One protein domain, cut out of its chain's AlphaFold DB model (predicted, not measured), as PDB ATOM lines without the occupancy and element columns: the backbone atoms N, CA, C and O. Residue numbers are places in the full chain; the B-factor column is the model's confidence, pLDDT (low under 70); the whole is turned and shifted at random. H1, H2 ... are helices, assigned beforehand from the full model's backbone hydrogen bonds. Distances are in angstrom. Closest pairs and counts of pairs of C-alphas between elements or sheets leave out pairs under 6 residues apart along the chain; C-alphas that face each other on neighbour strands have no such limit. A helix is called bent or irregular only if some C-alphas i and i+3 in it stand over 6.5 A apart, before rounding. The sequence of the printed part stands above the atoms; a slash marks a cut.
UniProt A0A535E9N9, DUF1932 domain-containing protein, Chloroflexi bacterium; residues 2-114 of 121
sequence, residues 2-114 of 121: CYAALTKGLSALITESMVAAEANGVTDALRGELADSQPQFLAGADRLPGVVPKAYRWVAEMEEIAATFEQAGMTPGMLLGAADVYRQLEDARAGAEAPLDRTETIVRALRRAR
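What this domain is: This is residues 2 to 114 of the 121 residues of the protein "DUF1932 domain-containing protein" of Chloroflexi bacterium (UniProt A0A535E9N9). One long helix, H1, runs through the middle, with a long helical hairpin of H4 and H5 crossing it steeply on one side and a smaller helical hairpin of H2 and H3 on the other. The last helix, H6, packs across residues 15 to 22 of H1 and residues 88 to 93 of H5. The printed part has 113 residues with six named helices, H1 to H6 in that order, and no named strand; its class is all helix, and the helix packing is mostly crossed. The whole is compact, with a radius of gyration of the C-alphas of 14.1 A, and rounded, spanning 40 by 35 by 23 A.

How they stand to each other: H1, residues 2 to 23, is the hub, touching five other helices. H2, residues 27 to 37, only just touches it, with 3 pairs of C-alphas within 8 A, and only at the corner; Ala 21 and Thr 27 have the closest C-alphas, 4.8 A apart. H3, residues 39 to 46, forms a hairpin with H2, opposite ways at a steep tilt of 38 degrees, closest at C-alphas 34 and 42, 5.8 A. H3 touches residues 11 to 18 of H1, about perpendicular at 76 degrees, closest at C-alphas 14 and 45, 6.1 A. H4, residues 52 to 71, touches residues 2 to 9 of H1 with its residues 58 to 65, closest at C-alphas 5 and 65, 6.4 A. H5, residues 77 to 94, forms a hairpin with H4, opposite ways at a shallow tilt of 16 degrees, closest at C-alphas 59 and 83, 4.6 A. Residues 78 to 86 of H5 touch H1 at a steep tilt of 61 degrees, closest at C-alphas 12 and 82, 5.3 A. H6, residues 103 to 112, touches H1, closest at C-alphas 19 and 107, 5.3 A. It touches H5 about perpendicular at 88 degrees, closest at C-alphas 92 and 110, 5.2 A. H2 is apart from H4, H5 and H6. Every O i to N i+4 pair is within hydrogen-bond range in H1, H2, H3, H5 and H6, and 13 of 16 are in H4.

Where its parts are: H1 begins at C-alpha 2 (206.341, 231.438, 192.507) and measures 30.6 A from first to last C-alpha. H2 measures 15.4 A and H3 10.6 A. H4, 29.1 A, is irregular, with C-alphas 53 and 56 7.5 A apart, and has a kink of 46 degrees near residue 59. H5 measures 25.7 A. H6, 14.3 A, ends at C-alpha 112 (208.212, 213.348, 219.394).

The domain as a whole: The C-alphas farthest apart, those of Gly 73 and Glu 97, are 42.8 A apart. The printed part has no cut. The link from H5 to H6 is short, and the other four are tight. The mean pLDDT of the printed part is 96.9, and no printed residue is under 70.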
ATOM      1  N   CYS A   2     207.583 231.039 191.809       97.88
ATOM      2  CA  CYS A   2     206.341 231.438 192.507       97.88
ATOM      3  C   CYS A   2     205.289 230.319 192.681       97.88
ATOM      4  O   CYS A   2     204.748 230.153 193.769       97.88
ATOM      5  N   TYR A   3     205.033 229.497 191.656       98.12
ATOM      6  CA  TYR A   3     204.103 228.357 191.779       98.12
ATOM      7  C   TYR A   3     204.574 227.317 192.813       98.12
ATOM      8  O   TYR A   3     203.784 226.779 193.590       98.12
ATOM      9  N   ALA A   4     205.883 227.052 192.852       97.50
ATOM     10  CA  ALA A   4     206.478 226.150 193.831       97.50
ATOM     11  C   ALA A   4     206.421 226.746 195.248       97.50
ATOM     12  O   ALA A   4     206.131 226.013 196.186       97.50
ATOM     13  N   ALA A   5     206.615 228.064 195.380       98.00
ATOM     14  CA  ALA A   5     206.456 228.785 196.641       98.00
ATOM     15  C   ALA A   5     205.046 228.594 197.212       98.00
ATOM     16  O   ALA A   5     204.898 228.229 198.371       98.00
ATOM     17  N   LEU A   6     204.012 228.755 196.378       98.00
ATOM     18  CA  LEU A   6     202.621 228.557 196.790       98.00
ATOM     19  C   LEU A   6     202.345 227.108 197.192       98.00
ATOM     20  O   LEU A   6     201.827 226.854 198.269       98.00
ATOM     21  N   THR A   7     202.696 226.143 196.347       96.94
ATOM     22  CA  THR A   7     202.320 224.737 196.577       96.94
ATOM     23  C   THR A   7     203.101 224.087 197.722       96.94
ATOM     24  O   THR A   7     202.509 223.433 198.587       96.94
ATOM     25  N   LYS A   8     204.422 224.284 197.774       98.06
ATOM     26  CA  LYS A   8     205.275 223.729 198.835       98.06
ATOM     27  C   LYS A   8     205.208 224.567 200.102       98.06
ATOM     28  O   LYS A   8     205.130 223.996 201.181       98.06
ATOM     29  N   GLY A   9     205.173 225.892 200.000       98.06
ATOM     30  CA  GLY A   9     204.977 226.750 201.169       98.06
ATOM     31  C   GLY A   9     203.653 226.444 201.865       98.06
ATOM     32  O   GLY A   9     203.632 226.255 203.075       98.06
ATOM     33  N   LEU A  10     202.564 226.263 201.106       98.00
ATOM     34  CA  LEU A  10     201.274 225.883 201.687       98.00
ATOM     35  C   LEU A  10     201.307 224.492 202.335       98.00
ATOM     36  O   LEU A  10     200.724 224.308 203.397       98.00
ATOM     37  N   SER A  11     202.000 223.519 201.738       98.25
ATOM     38  CA  SER A  11     202.139 222.186 202.348       98.25
ATOM     39  C   SER A  11     202.897 222.249 203.685       98.25
ATOM     40  O   SER A  11     202.498 221.589 204.646       98.25
ATOM     41  N   ALA A  12     203.942 223.081 203.777       98.38
ATOM     42  CA  ALA A  12     204.655 223.340 205.028       98.38
ATOM     43  C   ALA A  12     203.746 224.034 206.057       98.38
ATOM     44  O   ALA A  12     203.645 223.560 207.186       98.38
ATOM     45  N   LEU A  13     203.007 225.069 205.640       98.50
ATOM     46  CA  LEU A  13     202.070 225.802 206.498       98.50
ATOM     47  C   LEU A  13     200.967 224.897 207.065       98.50
ATOM     48  O   LEU A  13     200.656 224.955 208.252       98.50
ATOM     49  N   ILE A  14     200.382 224.029 206.235       98.44
ATOM     50  CA  ILE A  14     199.388 223.048 206.690       98.44
ATOM     51  C   ILE A  14     200.028 222.089 207.701       98.44
ATOM     52  O   ILE A  14     199.431 221.815 208.739       98.44
ATOM     53  N   THR A  15     201.248 221.613 207.434       98.19
ATOM     54  CA  THR A  15     201.971 220.704 208.339       98.19
ATOM     55  C   THR A  15     202.173 221.331 209.720       98.19
ATOM     56  O   THR A  15     201.782 220.736 210.725       98.19
ATOM     57  N   GLU A  16     202.742 222.537 209.791       97.50
ATOM     58  CA  GLU A  16     202.981 223.209 211.073       97.50
ATOM     59  C   GLU A  16     201.678 223.615 211.771       97.50
ATOM     60  O   GLU A  16     201.594 223.508 212.993       97.50
ATOM     61  N   SER A  17     200.632 223.975 211.017       98.38
ATOM     62  CA  SER A  17     199.315 224.292 211.578       98.38
ATOM     63  C   SER A  17     198.682 223.078 212.256       98.38
ATOM     64  O   SER A  17     198.156 223.203 213.359       98.38
ATOM     65  N   MET A  18     198.769 221.888 211.648       98.25
ATOM     66  CA  MET A  18     198.262 220.648 212.253       98.25
ATOM     67  C   MET A  18     199.058 220.262 213.507       98.25
ATOM     68  O   MET A  18     198.478 219.841 214.507       98.25
ATOM     69  N   VAL A  19     200.382 220.455 213.496       97.75
ATOM     70  CA  VAL A  19     201.224 220.238 214.684       97.75
ATOM     71  C   VAL A  19     200.885 221.229 215.798       97.75
ATOM     72  O   VAL A  19     200.769 220.827 216.957       97.75
ATOM     73  N   ALA A  20     200.702 222.507 215.467       97.88
ATOM     74  CA  ALA A  20     200.326 223.538 216.425       97.88
ATOM     75  C   ALA A  20     198.923 223.295 217.000       97.88
ATOM     76  O   ALA A  20     198.727 223.448 218.205       97.88
ATOM     77  N   ALA A  21     197.965 222.865 216.175       98.19
ATOM     78  CA  ALA A  21     196.624 222.512 216.627       98.19
ATOM     79  C   ALA A  21     196.660 221.365 217.645       98.19
ATOM     80  O   ALA A  21     196.069 221.475 218.718       98.19
ATOM     81  N   GLU A  22     197.447 220.324 217.367       97.44
ATOM     82  CA  GLU A  22     197.650 219.212 218.298       97.44
ATOM     83  C   GLU A  22     198.356 219.672 219.582       97.44
ATOM     84  O   GLU A  22     197.990 219.256 220.682       97.44
ATOM     85  N   ALA A  23     199.362 220.548 219.477       96.31
ATOM     86  CA  ALA A  23     200.069 221.121 220.629       96.31
ATOM     87  C   ALA A  23     199.140 221.885 221.579       96.31
ATOM     88  O   ALA A  23     199.340 221.829 222.790       96.31
ATOM     89  N   ASN A  24     198.112 222.533 221.034       97.44
ATOM     90  CA  ASN A  24     197.149 223.331 221.784       97.44
ATOM     91  C   ASN A  24     195.837 222.584 222.094       97.44
ATOM     92  O   ASN A  24     194.944 223.169 222.697       97.44
ATOM     93  N   GLY A  25     195.700 221.311 221.701       97.75
ATOM     94  CA  GLY A  25     194.485 220.523 221.948       97.75
ATOM     95  C   GLY A  25     193.259 220.984 221.150       97.75
ATOM     96  O   GLY A  25     192.134 220.780 221.594       97.75
ATOM     97  N   VAL A  26     193.463 221.612 219.987       98.44
ATOM     98  CA  VAL A  26     192.396 222.181 219.138       98.44
ATOM     99  C   VAL A  26     192.285 221.506 217.764       98.44
ATOM    100  O   VAL A  26     191.658 222.053 216.861       98.44
ATOM    101  N   THR A  27     192.875 220.318 217.586       97.75
ATOM    102  CA  THR A  27     192.869 219.569 216.314       97.75
ATOM    103  C   THR A  27     191.460 219.355 215.762       97.75
ATOM    104  O   THR A  27     191.214 219.648 214.592       97.75
ATOM    105  N   ASP A  28     190.521 218.903 216.598       97.81
ATOM    106  CA  ASP A  28     189.146 218.624 216.167       97.81
ATOM    107  C   ASP A  28     188.395 219.906 215.789       97.81
ATOM    108  O   ASP A  28     187.701 219.937 214.774       97.81
ATOM    109  N   ALA A  29     188.591 220.986 216.555       98.50
ATOM    110  CA  ALA A  29     187.996 222.288 216.261       98.50
ATOM    111  C   ALA A  29     188.515 222.858 214.932       98.50
ATOM    112  O   ALA A  29     187.723 223.309 214.109       98.50
ATOM    113  N   LEU A  30     189.830 222.778 214.685       98.38
ATOM    114  CA  LEU A  30     190.422 223.208 213.417       98.38
ATOM    115  C   LEU A  30     189.914 222.360 212.246       98.38
ATOM    116  O   LEU A  30     189.546 222.909 211.212       98.38
ATOM    117  N   ARG A  31     189.882 221.028 212.385       97.81
ATOM    118  CA  ARG A  31     189.381 220.134 211.328       97.81
ATOM    119  C   ARG A  31     187.908 220.399 211.011       97.81
ATOM    120  O   ARG A  31     187.565 220.406 209.833       97.81
ATOM    121  N   GLY A  32     187.075 220.622 212.030       98.31
ATOM    122  CA  GLY A  32     185.663 220.976 211.862       98.31
ATOM    123  C   GLY A  32     185.492 222.287 211.099       98.31
ATOM    124  O   GLY A  32     184.854 222.306 210.053       98.31
ATOM    125  N   GLU A  33     186.166 223.348 211.546       98.44
ATOM    126  CA  GLU A  33     186.112 224.651 210.874       98.44
ATOM    127  C   GLU A  33     186.609 224.568 209.422       98.44
ATOM    128  O   GLU A  33     185.959 225.077 208.513       98.44
ATOM    129  N   LEU A  34     187.725 223.876 209.160       98.25
ATOM    130  CA  LEU A  34     188.223 223.702 207.793       98.25
ATOM    131  C   LEU A  34     187.261 222.897 206.916       98.25
ATOM    132  O   LEU A  34     187.182 223.176 205.723       98.25
ATOM    133  N   ALA A  35     186.552 221.908 207.464       98.12
ATOM    134  CA  ALA A  35     185.551 221.163 206.706       98.12
ATOM    135  C   ALA A  35     184.400 222.073 206.252       98.12
ATOM    136  O   ALA A  35     183.951 221.955 205.110       98.12
ATOM    137  N   ASP A  36     183.978 222.991 207.120       98.38
ATOM    138  CA  ASP A  36     182.832 223.867 206.883       98.38
ATOM    139  C   ASP A  36     183.180 225.076 206.002       98.38
ATOM    140  O   ASP A  36     182.412 225.424 205.101       98.38
ATOM    141  N   SER A  37     184.333 225.718 206.224       98.31
ATOM    142  CA  SER A  37     184.670 226.991 205.572       98.31
ATOM    143  C   SER A  37     185.760 226.905 204.504       98.31
ATOM    144  O   SER A  37     185.739 227.694 203.559       98.31
ATOM    145  N   GLN A  38     186.718 225.978 204.621       98.06
ATOM    146  CA  GLN A  38     187.901 225.913 203.746       98.06
ATOM    147  C   GLN A  38     188.340 224.466 203.425       98.06
ATOM    148  O   GLN A  38     189.482 224.071 203.718       98.06
ATOM    149  N   PRO A  39     187.476 223.652 202.783       97.81
ATOM    150  CA  PRO A  39     187.690 222.209 202.620       97.81
ATOM    151  C   PRO A  39     188.957 221.853 201.829       97.81
ATOM    152  O   PRO A  39     189.510 220.763 201.979       97.81
ATOM    153  N   GLN A  40     189.480 222.769 201.011       97.44
ATOM    154  CA  GLN A  40     190.743 222.590 200.297       97.44
ATOM    155  C   GLN A  40     191.964 222.475 201.221       97.44
ATOM    156  O   GLN A  40     192.917 221.778 200.868       97.44
ATOM    157  N   PHE A  41     191.961 223.121 202.393       97.94
ATOM    158  CA  PHE A  41     193.058 222.995 203.359       97.94
ATOM    159  C   PHE A  41     192.968 221.681 204.126       97.94
ATOM    160  O   PHE A  41     193.999 221.050 204.356       97.94
ATOM    161  N   LEU A  42     191.750 221.219 204.426       97.75
ATOM    162  CA  LEU A  42     191.528 219.889 204.988       97.75
ATOM    163  C   LEU A  42     191.998 218.797 204.015       97.75
ATOM    164  O   LEU A  42     192.803 217.944 204.380       97.75
ATOM    165  N   ALA A  43     191.619 218.899 202.738       97.81
ATOM    166  CA  ALA A  43     192.110 218.002 201.694       97.81
ATOM    167  C   ALA A  43     193.637 218.094 201.499       97.81
ATOM    168  O   ALA A  43     194.282 217.118 201.115       97.81
ATOM    169  N   GLY A  44     194.230 219.267 201.737       97.75
ATOM    170  CA  GLY A  44     195.680 219.449 201.765       97.75
ATOM    171  C   GLY A  44     196.336 218.704 202.927       97.75
ATOM    172  O   GLY A  44     197.349 218.035 202.714       97.75
ATOM    173  N   ALA A  45     195.730 218.751 204.117       97.62
ATOM    174  CA  ALA A  45     196.180 217.995 205.282       97.62
ATOM    175  C   ALA A  45     196.153 216.490 204.988       97.62
ATOM    176  O   ALA A  45     197.162 215.816 205.163       97.62
ATOM    177  N   ASP A  46     195.061 215.978 204.422       97.06
ATOM    178  CA  ASP A  46     194.921 214.554 204.088       97.06
ATOM    179  C   ASP A  46     195.927 214.070 203.017       97.06
ATOM    180  O   ASP A  46     196.172 212.873 202.874       97.06
ATOM    181  N   ARG A  47     196.562 214.989 202.272       97.19
ATOM    182  CA  ARG A  47     197.611 214.688 201.276       97.19
ATOM    183  C   ARG A  47     199.035 214.756 201.826       97.19
ATOM    184  O   ARG A  47     199.965 214.392 201.097       97.19
ATOM    185  N   LEU A  48     199.237 215.174 203.077       97.00
ATOM    186  CA  LEU A  48     200.564 215.251 203.701       97.00
ATOM    187  C   LEU A  48     201.372 213.942 203.660       97.00
ATOM    188  O   LEU A  48     202.584 214.027 203.442       97.00
ATOM    189  N   PRO A  49     200.781 212.734 203.750       97.50
ATOM    190  CA  PRO A  49     201.529 211.489 203.551       97.50
ATOM    191  C   PRO A  49     202.309 211.436 202.228       97.50
ATOM    192  O   PRO A  49     203.428 210.927 202.167       97.50
ATOM    193  N   GLY A  50     201.777 212.045 201.163       96.88
ATOM    194  CA  GLY A  50     202.453 212.147 199.867       96.88
ATOM    195  C   GLY A  50     203.587 213.181 199.809       96.88
ATOM    196  O   GLY A  50     204.307 213.230 198.803       96.88
ATOM    197  N   VAL A  51     203.738 214.012 200.844       96.31
ATOM    198  CA  VAL A  51     204.805 215.014 201.011       96.31
ATOM    199  C   VAL A  51     206.009 214.414 201.735       96.31
ATOM    200  O   VAL A  51     207.140 214.670 201.330       96.31
ATOM    201  N   VAL A  52     205.777 213.554 202.731       96.25
ATOM    202  CA  VAL A  52     206.811 212.905 203.560       96.25
ATOM    203  C   VAL A  52     208.012 212.366 202.761       96.25
ATOM    204  O   VAL A  52     209.140 212.754 203.066       96.25
ATOM    205  N   PRO A  53     207.851 211.534 201.707       95.12
ATOM    206  CA  PRO A  53     208.999 211.000 200.966       95.12
ATOM    207  C   PRO A  53     209.746 212.049 200.126       95.12
ATOM    208  O   PRO A  53     210.818 211.757 199.605       95.12
ATOM    209  N   LYS A  54     209.192 213.256 199.956       95.06
ATOM    210  CA  LYS A  54     209.760 214.349 199.148       95.06
ATOM    211  C   LYS A  54     210.403 215.443 200.001       95.06
ATOM    212  O   LYS A  54     211.056 216.310 199.426       95.06
ATOM    213  N   ALA A  55     210.224 215.410 201.325       94.12
ATOM    214  CA  ALA A  55     210.649 216.471 202.236       94.12
ATOM    215  C   ALA A  55     212.138 216.820 202.074       94.12
ATOM    216  O   ALA A  55     212.459 217.989 201.889       94.12
ATOM    217  N   TYR A  56     213.015 215.809 202.008       93.56
ATOM    218  CA  TYR A  56     214.470 215.994 201.907       93.56
ATOM    219  C   TYR A  56     214.887 216.887 200.723       93.56
ATOM    220  O   TYR A  56     215.649 217.834 200.891       93.56
ATOM    221  N   ARG A  57     214.348 216.644 199.519       95.19
ATOM    222  CA  ARG A  57     214.675 217.460 198.337       95.19
ATOM    223  C   ARG A  57     214.004 218.831 198.376       95.19
ATOM    224  O   ARG A  57     214.524 219.784 197.811       95.19
ATOM    225  N   TRP A  58     212.862 218.943 199.056       97.56
ATOM    226  CA  TRP A  58     212.145 220.208 199.165       97.56
ATOM    227  C   TRP A  58     212.855 221.217 200.067       97.56
ATOM    228  O   TRP A  58     212.614 222.400 199.879       97.56
ATOM    229  N   VAL A  59     213.770 220.799 200.951       98.19
ATOM    230  CA  VAL A  59     214.617 221.718 201.735       98.19
ATOM    231  C   VAL A  59     215.419 222.642 200.814       98.19
ATOM    232  O   VAL A  59     215.200 223.851 200.824       98.19
ATOM    233  N   ALA A  60     216.265 222.067 199.953       97.88
ATOM    234  CA  ALA A  60     217.081 222.836 199.011       97.88
ATOM    235  C   ALA A  60     216.208 223.623 198.017       97.88
ATOM    236  O   ALA A  60     216.466 224.793 197.742       97.88
ATOM    237  N   GLU A  61     215.113 223.024 197.533       98.25
ATOM    238  CA  GLU A  61     214.189 223.732 196.641       98.25
ATOM    239  C   GLU A  61     213.529 224.944 197.336       98.25
ATOM    240  O   GLU A  61     213.284 225.953 196.681       98.25
ATOM    241  N   MET A  62     213.229 224.886 198.641       98.62
ATOM    242  CA  MET A  62     212.685 226.029 199.388       98.62
ATOM    243  C   MET A  62     213.728 227.128 199.611       98.62
ATOM    244  O   MET A  62     213.379 228.304 199.511       98.62
ATOM    245  N   GLU A  63     214.989 226.768 199.846       98.62
ATOM    246  CA  GLU A  63     216.110 227.710 199.975       98.62
ATOM    247  C   GLU A  63     216.367 228.465 198.657       98.62
ATOM    248  O   GLU A  63     216.507 229.689 198.657       98.62
ATOM    249  N   GLU A  64     216.301 227.783 197.509       98.62
ATOM    250  CA  GLU A  64     216.378 228.429 196.190       98.62
ATOM    251  C   GLU A  64     215.193 229.377 195.925       98.62
ATOM    252  O   GLU A  64     215.351 230.467 195.356       98.62
ATOM    253  N   ILE A  65     213.979 228.987 196.336       98.62
ATOM    254  CA  ILE A  65     212.790 229.849 196.240       98.62
ATOM    255  C   ILE A  65     212.959 231.073 197.140       98.62
ATOM    256  O   ILE A  65     212.654 232.181 196.697       98.62
ATOM    257  N   ALA A  66     213.488 230.903 198.353       98.69
ATOM    258  CA  ALA A  66     213.773 231.999 199.269       98.69
ATOM    259  C   ALA A  66     214.747 233.011 198.648       98.69
ATOM    260  O   ALA A  66     214.423 234.197 198.585       98.69
ATOM    261  N   ALA A  67     215.865 232.540 198.085       98.69
ATOM    262  CA  ALA A  67     216.834 233.387 197.389       98.69
ATOM    263  C   ALA A  67     216.210 234.137 196.196       98.69
ATOM    264  O   ALA A  67     216.497 235.310 195.969       98.69
ATOM    265  N   THR A  68     215.302 233.494 195.453       98.62
ATOM    266  CA  THR A  68     214.585 234.154 194.347       98.62
ATOM    267  C   THR A  68     213.692 235.296 194.841       98.62
ATOM    268  O   THR A  68     213.605 236.341 194.200       98.62
ATOM    269  N   PHE A  69     212.997 235.102 195.964       98.56
ATOM    270  CA  PHE A  69     212.116 236.123 196.534       98.56
ATOM    271  C   PHE A  69     212.918 237.283 197.131       98.56
ATOM    272  O   PHE A  69     212.533 238.436 196.944       98.56
ATOM    273  N   GLU A  70     214.060 236.993 197.757       98.62
ATOM    274  CA  GLU A  70     215.005 238.007 198.232       98.62
ATOM    275  C   GLU A  70     215.537 238.877 197.086       98.62
ATOM    276  O   GLU A  70     215.494 240.103 197.170       98.62
ATOM    277  N   GLN A  71     215.933 238.266 195.964       98.56
ATOM    278  CA  GLN A  71     216.344 238.997 194.757       98.56
ATOM    279  C   GLN A  71     215.232 239.892 194.187       98.56
ATOM    280  O   GLN A  71     215.520 240.914 193.566       98.56
ATOM    281  N   ALA A  72     213.965 239.534 194.408       98.44
ATOM    282  CA  ALA A  72     212.806 240.341 194.030       98.44
ATOM    283  C   ALA A  72     212.451 241.436 195.062       98.44
ATOM    284  O   ALA A  72     211.440 242.119 194.894       98.44
ATOM    285  N   GLY A  73     213.247 241.609 196.123       98.50
ATOM    286  CA  GLY A  73     213.024 242.600 197.182       98.50
ATOM    287  C   GLY A  73     212.010 242.176 198.250       98.50
ATOM    288  O   GLY A  73     211.601 243.003 199.064       98.50
ATOM    289  N   MET A  74     211.592 240.908 198.259       98.38
ATOM    290  CA  MET A  74     210.696 240.350 199.274       98.38
ATOM    291  C   MET A  74     211.492 239.685 200.399       98.38
ATOM    292  O   MET A  74     212.629 239.266 200.215       98.38
ATOM    293  N   THR A  75     210.884 239.530 201.577       98.12
ATOM    294  CA  THR A  75     211.519 238.760 202.657       98.12
ATOM    295  C   THR A  75     211.624 237.268 202.294       98.12
ATOM    296  O   THR A  75     210.625 236.677 201.869       98.12
ATOM    297  N   PRO A  76     212.783 236.619 202.513       98.31
ATOM    298  CA  PRO A  76     212.928 235.173 202.342       98.31
ATOM    299  C   PRO A  76     212.362 234.373 203.528       98.31
ATOM    300  O   PRO A  76     212.225 233.154 203.437       98.31
ATOM    301  N   GLY A  77     212.026 235.032 204.645       98.38
ATOM    302  CA  GLY A  77     211.802 234.383 205.942       98.38
ATOM    303  C   GLY A  77     210.711 233.310 205.946       98.38
ATOM    304  O   GLY A  77     210.916 232.243 206.514       98.38
ATOM    305  N   MET A  78     209.586 233.536 205.260       98.12
ATOM    306  CA  MET A  78     208.517 232.527 205.160       98.12
ATOM    307  C   MET A  78     208.989 231.248 204.458       98.12
ATOM    308  O   MET A  78     208.592 230.143 204.816       98.12
ATOM    309  N   LEU A  79     209.834 231.395 203.440       98.56
ATOM    310  CA  LEU A  79     210.289 230.290 202.605       98.56
ATOM    311  C   LEU A  79     211.435 229.527 203.272       98.56
ATOM    312  O   LEU A  79     211.468 228.302 203.193       98.56
ATOM    313  N   LEU A  80     212.303 230.236 204.003       98.75
ATOM    314  CA  LEU A  80     213.289 229.620 204.892       98.75
ATOM    315  C   LEU A  80     212.608 228.861 206.040       98.75
ATOM    316  O   LEU A  80     212.954 227.713 206.287       98.75
ATOM    317  N   GLY A  81     211.570 229.433 206.658       98.44
ATOM    318  CA  GLY A  81     210.775 228.730 207.670       98.44
ATOM    319  C   GLY A  81     210.121 227.457 207.123       98.44
ATOM    320  O   GLY A  81     210.157 226.407 207.758       98.44
ATOM    321  N   ALA A  82     209.606 227.491 205.892       98.56
ATOM    322  CA  ALA A  82     209.110 226.285 205.232       98.56
ATOM    323  C   ALA A  82     210.223 225.247 204.967       98.56
ATOM    324  O   ALA A  82     209.965 224.049 205.093       98.56
ATOM    325  N   ALA A  83     211.457 225.666 204.653       98.69
ATOM    326  CA  ALA A  83     212.605 224.756 204.589       98.69
ATOM    327  C   ALA A  83     212.876 224.097 205.956       98.69
ATOM    328  O   ALA A  83     213.078 222.883 206.016       98.69
ATOM    329  N   ASP A  84     212.791 224.858 207.054       98.50
ATOM    330  CA  ASP A  84     212.943 224.340 208.420       98.50
ATOM    331  C   ASP A  84     211.881 223.282 208.758       98.50
ATOM    332  O   ASP A  84     212.208 222.239 209.329       98.50
ATOM    333  N   VAL A  85     210.622 223.506 208.362       98.31
ATOM    334  CA  VAL A  85     209.535 222.524 208.527       98.31
ATOM    335  C   VAL A  85     209.847 221.228 207.775       98.31
ATOM    336  O   VAL A  85     209.630 220.141 208.311       98.31
ATOM    337  N   TYR A  86     210.392 221.309 206.558       98.44
ATOM    338  CA  TYR A  86     210.780 220.115 205.803       98.44
ATOM    339  C   TYR A  86     211.967 219.369 206.411       98.44
ATOM    340  O   TYR A  86     211.939 218.138 206.405       98.44
ATOM    341  N   ARG A  87     212.952 220.072 206.990       97.81
ATOM    342  CA  ARG A  87     214.039 219.432 207.755       97.81
ATOM    343  C   ARG A  87     213.490 218.696 208.976       97.81
ATOM    344  O   ARG A  87     213.754 217.515 209.151       97.81
ATOM    345  N   GLN A  88     212.605 219.335 209.740       96.75
ATOM    346  CA  GLN A  88     211.956 218.697 210.894       96.75
ATOM    347  C   GLN A  88     211.131 217.466 210.492       96.75
ATOM    348  O   GLN A  88     211.088 216.477 211.223       96.75
ATOM    349  N   LEU A  89     210.471 217.510 209.331       96.88
ATOM    350  CA  LEU A  89     209.733 216.367 208.795       96.88
ATOM    351  C   LEU A  89     210.661 215.230 208.357       96.88
ATOM    352  O   LEU A  89     210.310 214.062 208.527       96.88
ATOM    353  N   GLU A  90     211.832 215.548 207.809       95.75
ATOM    354  CA  GLU A  90     212.857 214.557 207.495       95.75
ATOM    355  C   GLU A  90     213.380 213.875 208.766       95.75
ATOM    356  O   GLU A  90     213.362 212.645 208.834       95.75
ATOM    357  N   ASP A  91     213.745 214.652 209.786       94.38
ATOM    358  CA  ASP A  91     214.214 214.137 211.078       94.38
ATOM    359  C   ASP A  91     213.161 213.225 211.721       94.38
ATOM    360  O   ASP A  91     213.444 212.097 212.136       94.38
ATOM    361  N   ALA A  92     211.901 213.675 211.732       94.81
ATOM    362  CA  ALA A  92     210.779 212.897 212.245       94.81
ATOM    363  C   ALA A  92     210.562 211.596 211.460       94.81
ATOM    364  O   ALA A  92     210.248 210.566 212.056       94.81
ATOM    365  N   ARG A  93     210.742 211.619 210.133       94.12
ATOM    366  CA  ARG A  93     210.672 210.425 209.280       94.12
ATOM    367  C   ARG A  93     211.822 209.463 209.567       94.12
ATOM    368  O   ARG A  93     211.586 208.259 209.587       94.12
ATOM    369  N   ALA A  94     213.037 209.966 209.770       92.69
ATOM    370  CA  ALA A  94     214.204 209.142 210.071       92.69
ATOM    371  C   ALA A  94     214.072 208.426 211.428       92.69
ATOM    372  O   ALA A  94     214.492 207.278 211.556       92.69
ATOM    373  N   GLY A  95     213.447 209.077 212.414       91.69
ATOM    374  CA  GLY A  95     213.166 208.509 213.737       91.69
ATOM    375  C   GLY A  95     211.827 207.771 213.869       91.69
ATOM    376  O   GLY A  95     211.462 207.379 214.978       91.69
ATOM    377  N   ALA A  96     211.054 207.611 212.792       92.12
ATOM    378  CA  ALA A  96     209.718 207.028 212.873       92.12
ATOM    379  C   ALA A  96     209.759 205.499 213.053       92.12
ATOM    380  O   ALA A  96     210.283 204.769 212.217       92.12
ATOM    381  N   GLU A  97     209.111 205.004 214.108       87.94
ATOM    382  CA  GLU A  97     208.931 203.563 214.369       87.94
ATOM    383  C   GLU A  97     207.750 202.951 213.592       87.94
ATOM    384  O   GLU A  97     207.573 201.733 213.566       87.94
ATOM    385  N   ALA A  98     206.912 203.791 212.979       89.25
ATOM    386  CA  ALA A  98     205.704 203.394 212.264       89.25
ATOM    387  C   ALA A  98     205.537 204.198 210.961       89.25
ATOM    388  O   ALA A  98     206.069 205.308 210.856       89.25
ATOM    389  N   PRO A  99     204.775 203.682 209.976       93.12
ATOM    390  CA  PRO A  99     204.501 204.402 208.738       93.12
ATOM    391  C   PRO A  99     203.869 205.781 208.973       93.12
ATOM    392  O   PRO A  99     202.916 205.942 209.737       93.12
ATOM    393  N   LEU A 100     204.383 206.781 208.257       96.25
ATOM    394  CA  LEU A 100     203.847 208.144 208.226       96.25
ATOM    395  C   LEU A 100     202.816 208.289 207.094       96.25
ATOM    396  O   LEU A 100     202.970 209.102 206.184       96.25
ATOM    397  N   ASP A 101     201.802 207.426 207.120       96.44
ATOM    398  CA  ASP A 101     200.773 207.274 206.084       96.44
ATOM    399  C   ASP A 101     199.493 208.089 206.340       96.44
ATOM    400  O   ASP A 101     198.600 208.115 205.492       96.44
ATOM    401  N   ARG A 102     199.410 208.784 207.480       96.94
ATOM    402  CA  ARG A 102     198.294 209.653 207.866       96.94
ATOM    403  C   ARG A 102     198.794 210.939 208.514       96.94
ATOM    404  O   ARG A 102     199.861 210.973 209.124       96.94
ATOM    405  N   THR A 103     197.987 211.990 208.443       97.19
ATOM    406  CA  THR A 103     198.284 213.283 209.081       97.19
ATOM    407  C   THR A 103     198.568 213.132 210.570       97.19
ATOM    408  O   THR A 103     199.524 213.705 211.080       97.19
ATOM    409  N   GLU A 104     197.804 212.295 211.270       96.44
ATOM    410  CA  GLU A 104     197.950 212.099 212.712       96.44
ATOM    411  C   GLU A 104     199.268 211.396 213.064       96.44
ATOM    412  O   GLU A 104     199.879 211.704 214.088       96.44
ATOM    413  N   THR A 105     199.740 210.460 212.228       97.31
ATOM    414  CA  THR A 105     201.028 209.784 212.460       97.31
ATOM    415  C   THR A 105     202.198 210.726 212.185       97.31
ATOM    416  O   THR A 105     203.141 210.754 212.976       97.31
ATOM    417  N   ILE A 106     202.092 211.574 211.157       97.75
ATOM    418  CA  ILE A 106     203.058 212.644 210.858       97.75
ATOM    419  C   ILE A 106     203.145 213.647 212.013       97.75
ATOM    420  O   ILE A 106     204.238 213.926 212.506       97.75
ATOM    421  N   VAL A 107     202.002 214.155 212.483       97.31
ATOM    422  CA  VAL A 107     201.936 215.116 213.594       97.31
ATOM    423  C   VAL A 107     202.569 214.531 214.857       97.31
ATOM    424  O   VAL A 107     203.394 215.186 215.494       97.31
ATOM    425  N   ARG A 108     202.251 213.277 215.203       95.88
ATOM    426  CA  ARG A 108     202.853 212.598 216.362       95.88
ATOM    427  C   ARG A 108     204.365 212.443 216.222       95.88
ATOM    428  O   ARG A 108     205.075 212.684 217.195       95.88
ATOM    429  N   ALA A 109     204.860 212.064 215.045       96.12
ATOM    430  CA  ALA A 109     206.294 211.927 214.801       96.12
ATOM    431  C   ALA A 109     207.023 213.275 214.941       96.12
ATOM    432  O   ALA A 109     208.015 213.364 215.662       96.12
ATOM    433  N   LEU A 110     206.477 214.340 214.344       96.12
ATOM    434  CA  LEU A 110     207.007 215.703 214.453       96.12
ATOM    435  C   LEU A 110     207.026 216.223 215.892       96.12
ATOM    436  O   LEU A 110     207.945 216.946 216.268       96.12
ATOM    437  N   ARG A 111     206.025 215.876 216.706       94.25
ATOM    438  CA  ARG A 111     206.010 216.237 218.128       94.25
ATOM    439  C   ARG A 111     207.078 215.493 218.918       94.25
ATOM    440  O   ARG A 111     207.825 216.134 219.647       94.25
ATOM    441  N   ARG A 112     207.191 214.175 218.727       91.50
ATOM    442  CA  ARG A 112     208.212 213.348 219.394       91.50
ATOM    443  C   ARG A 112     209.627 213.820 219.077       91.50
ATOM    444  O   ARG A 112     210.439 213.925 219.984       91.50
ATOM    445  N   ALA A 113     209.902 214.168 217.820       87.88
ATOM    446  CA  ALA A 113     211.211 214.672 217.400       87.88
ATOM    447  C   ALA A 113     211.603 216.015 218.056       87.88
ATOM    448  O   ALA A 113     212.779 216.362 218.076       87.88
ATOM    449  N   ARG A 114     210.636 216.773 218.599       81.31
ATOM    450  CA  ARG A 114     210.863 218.053 219.296       81.31
ATOM    451  C   ARG A 114     210.888 217.934 220.818       81.31
ATOM    452  O   ARG A 114     211.235 218.907 221.487       81.31
TER     453      ARG A 114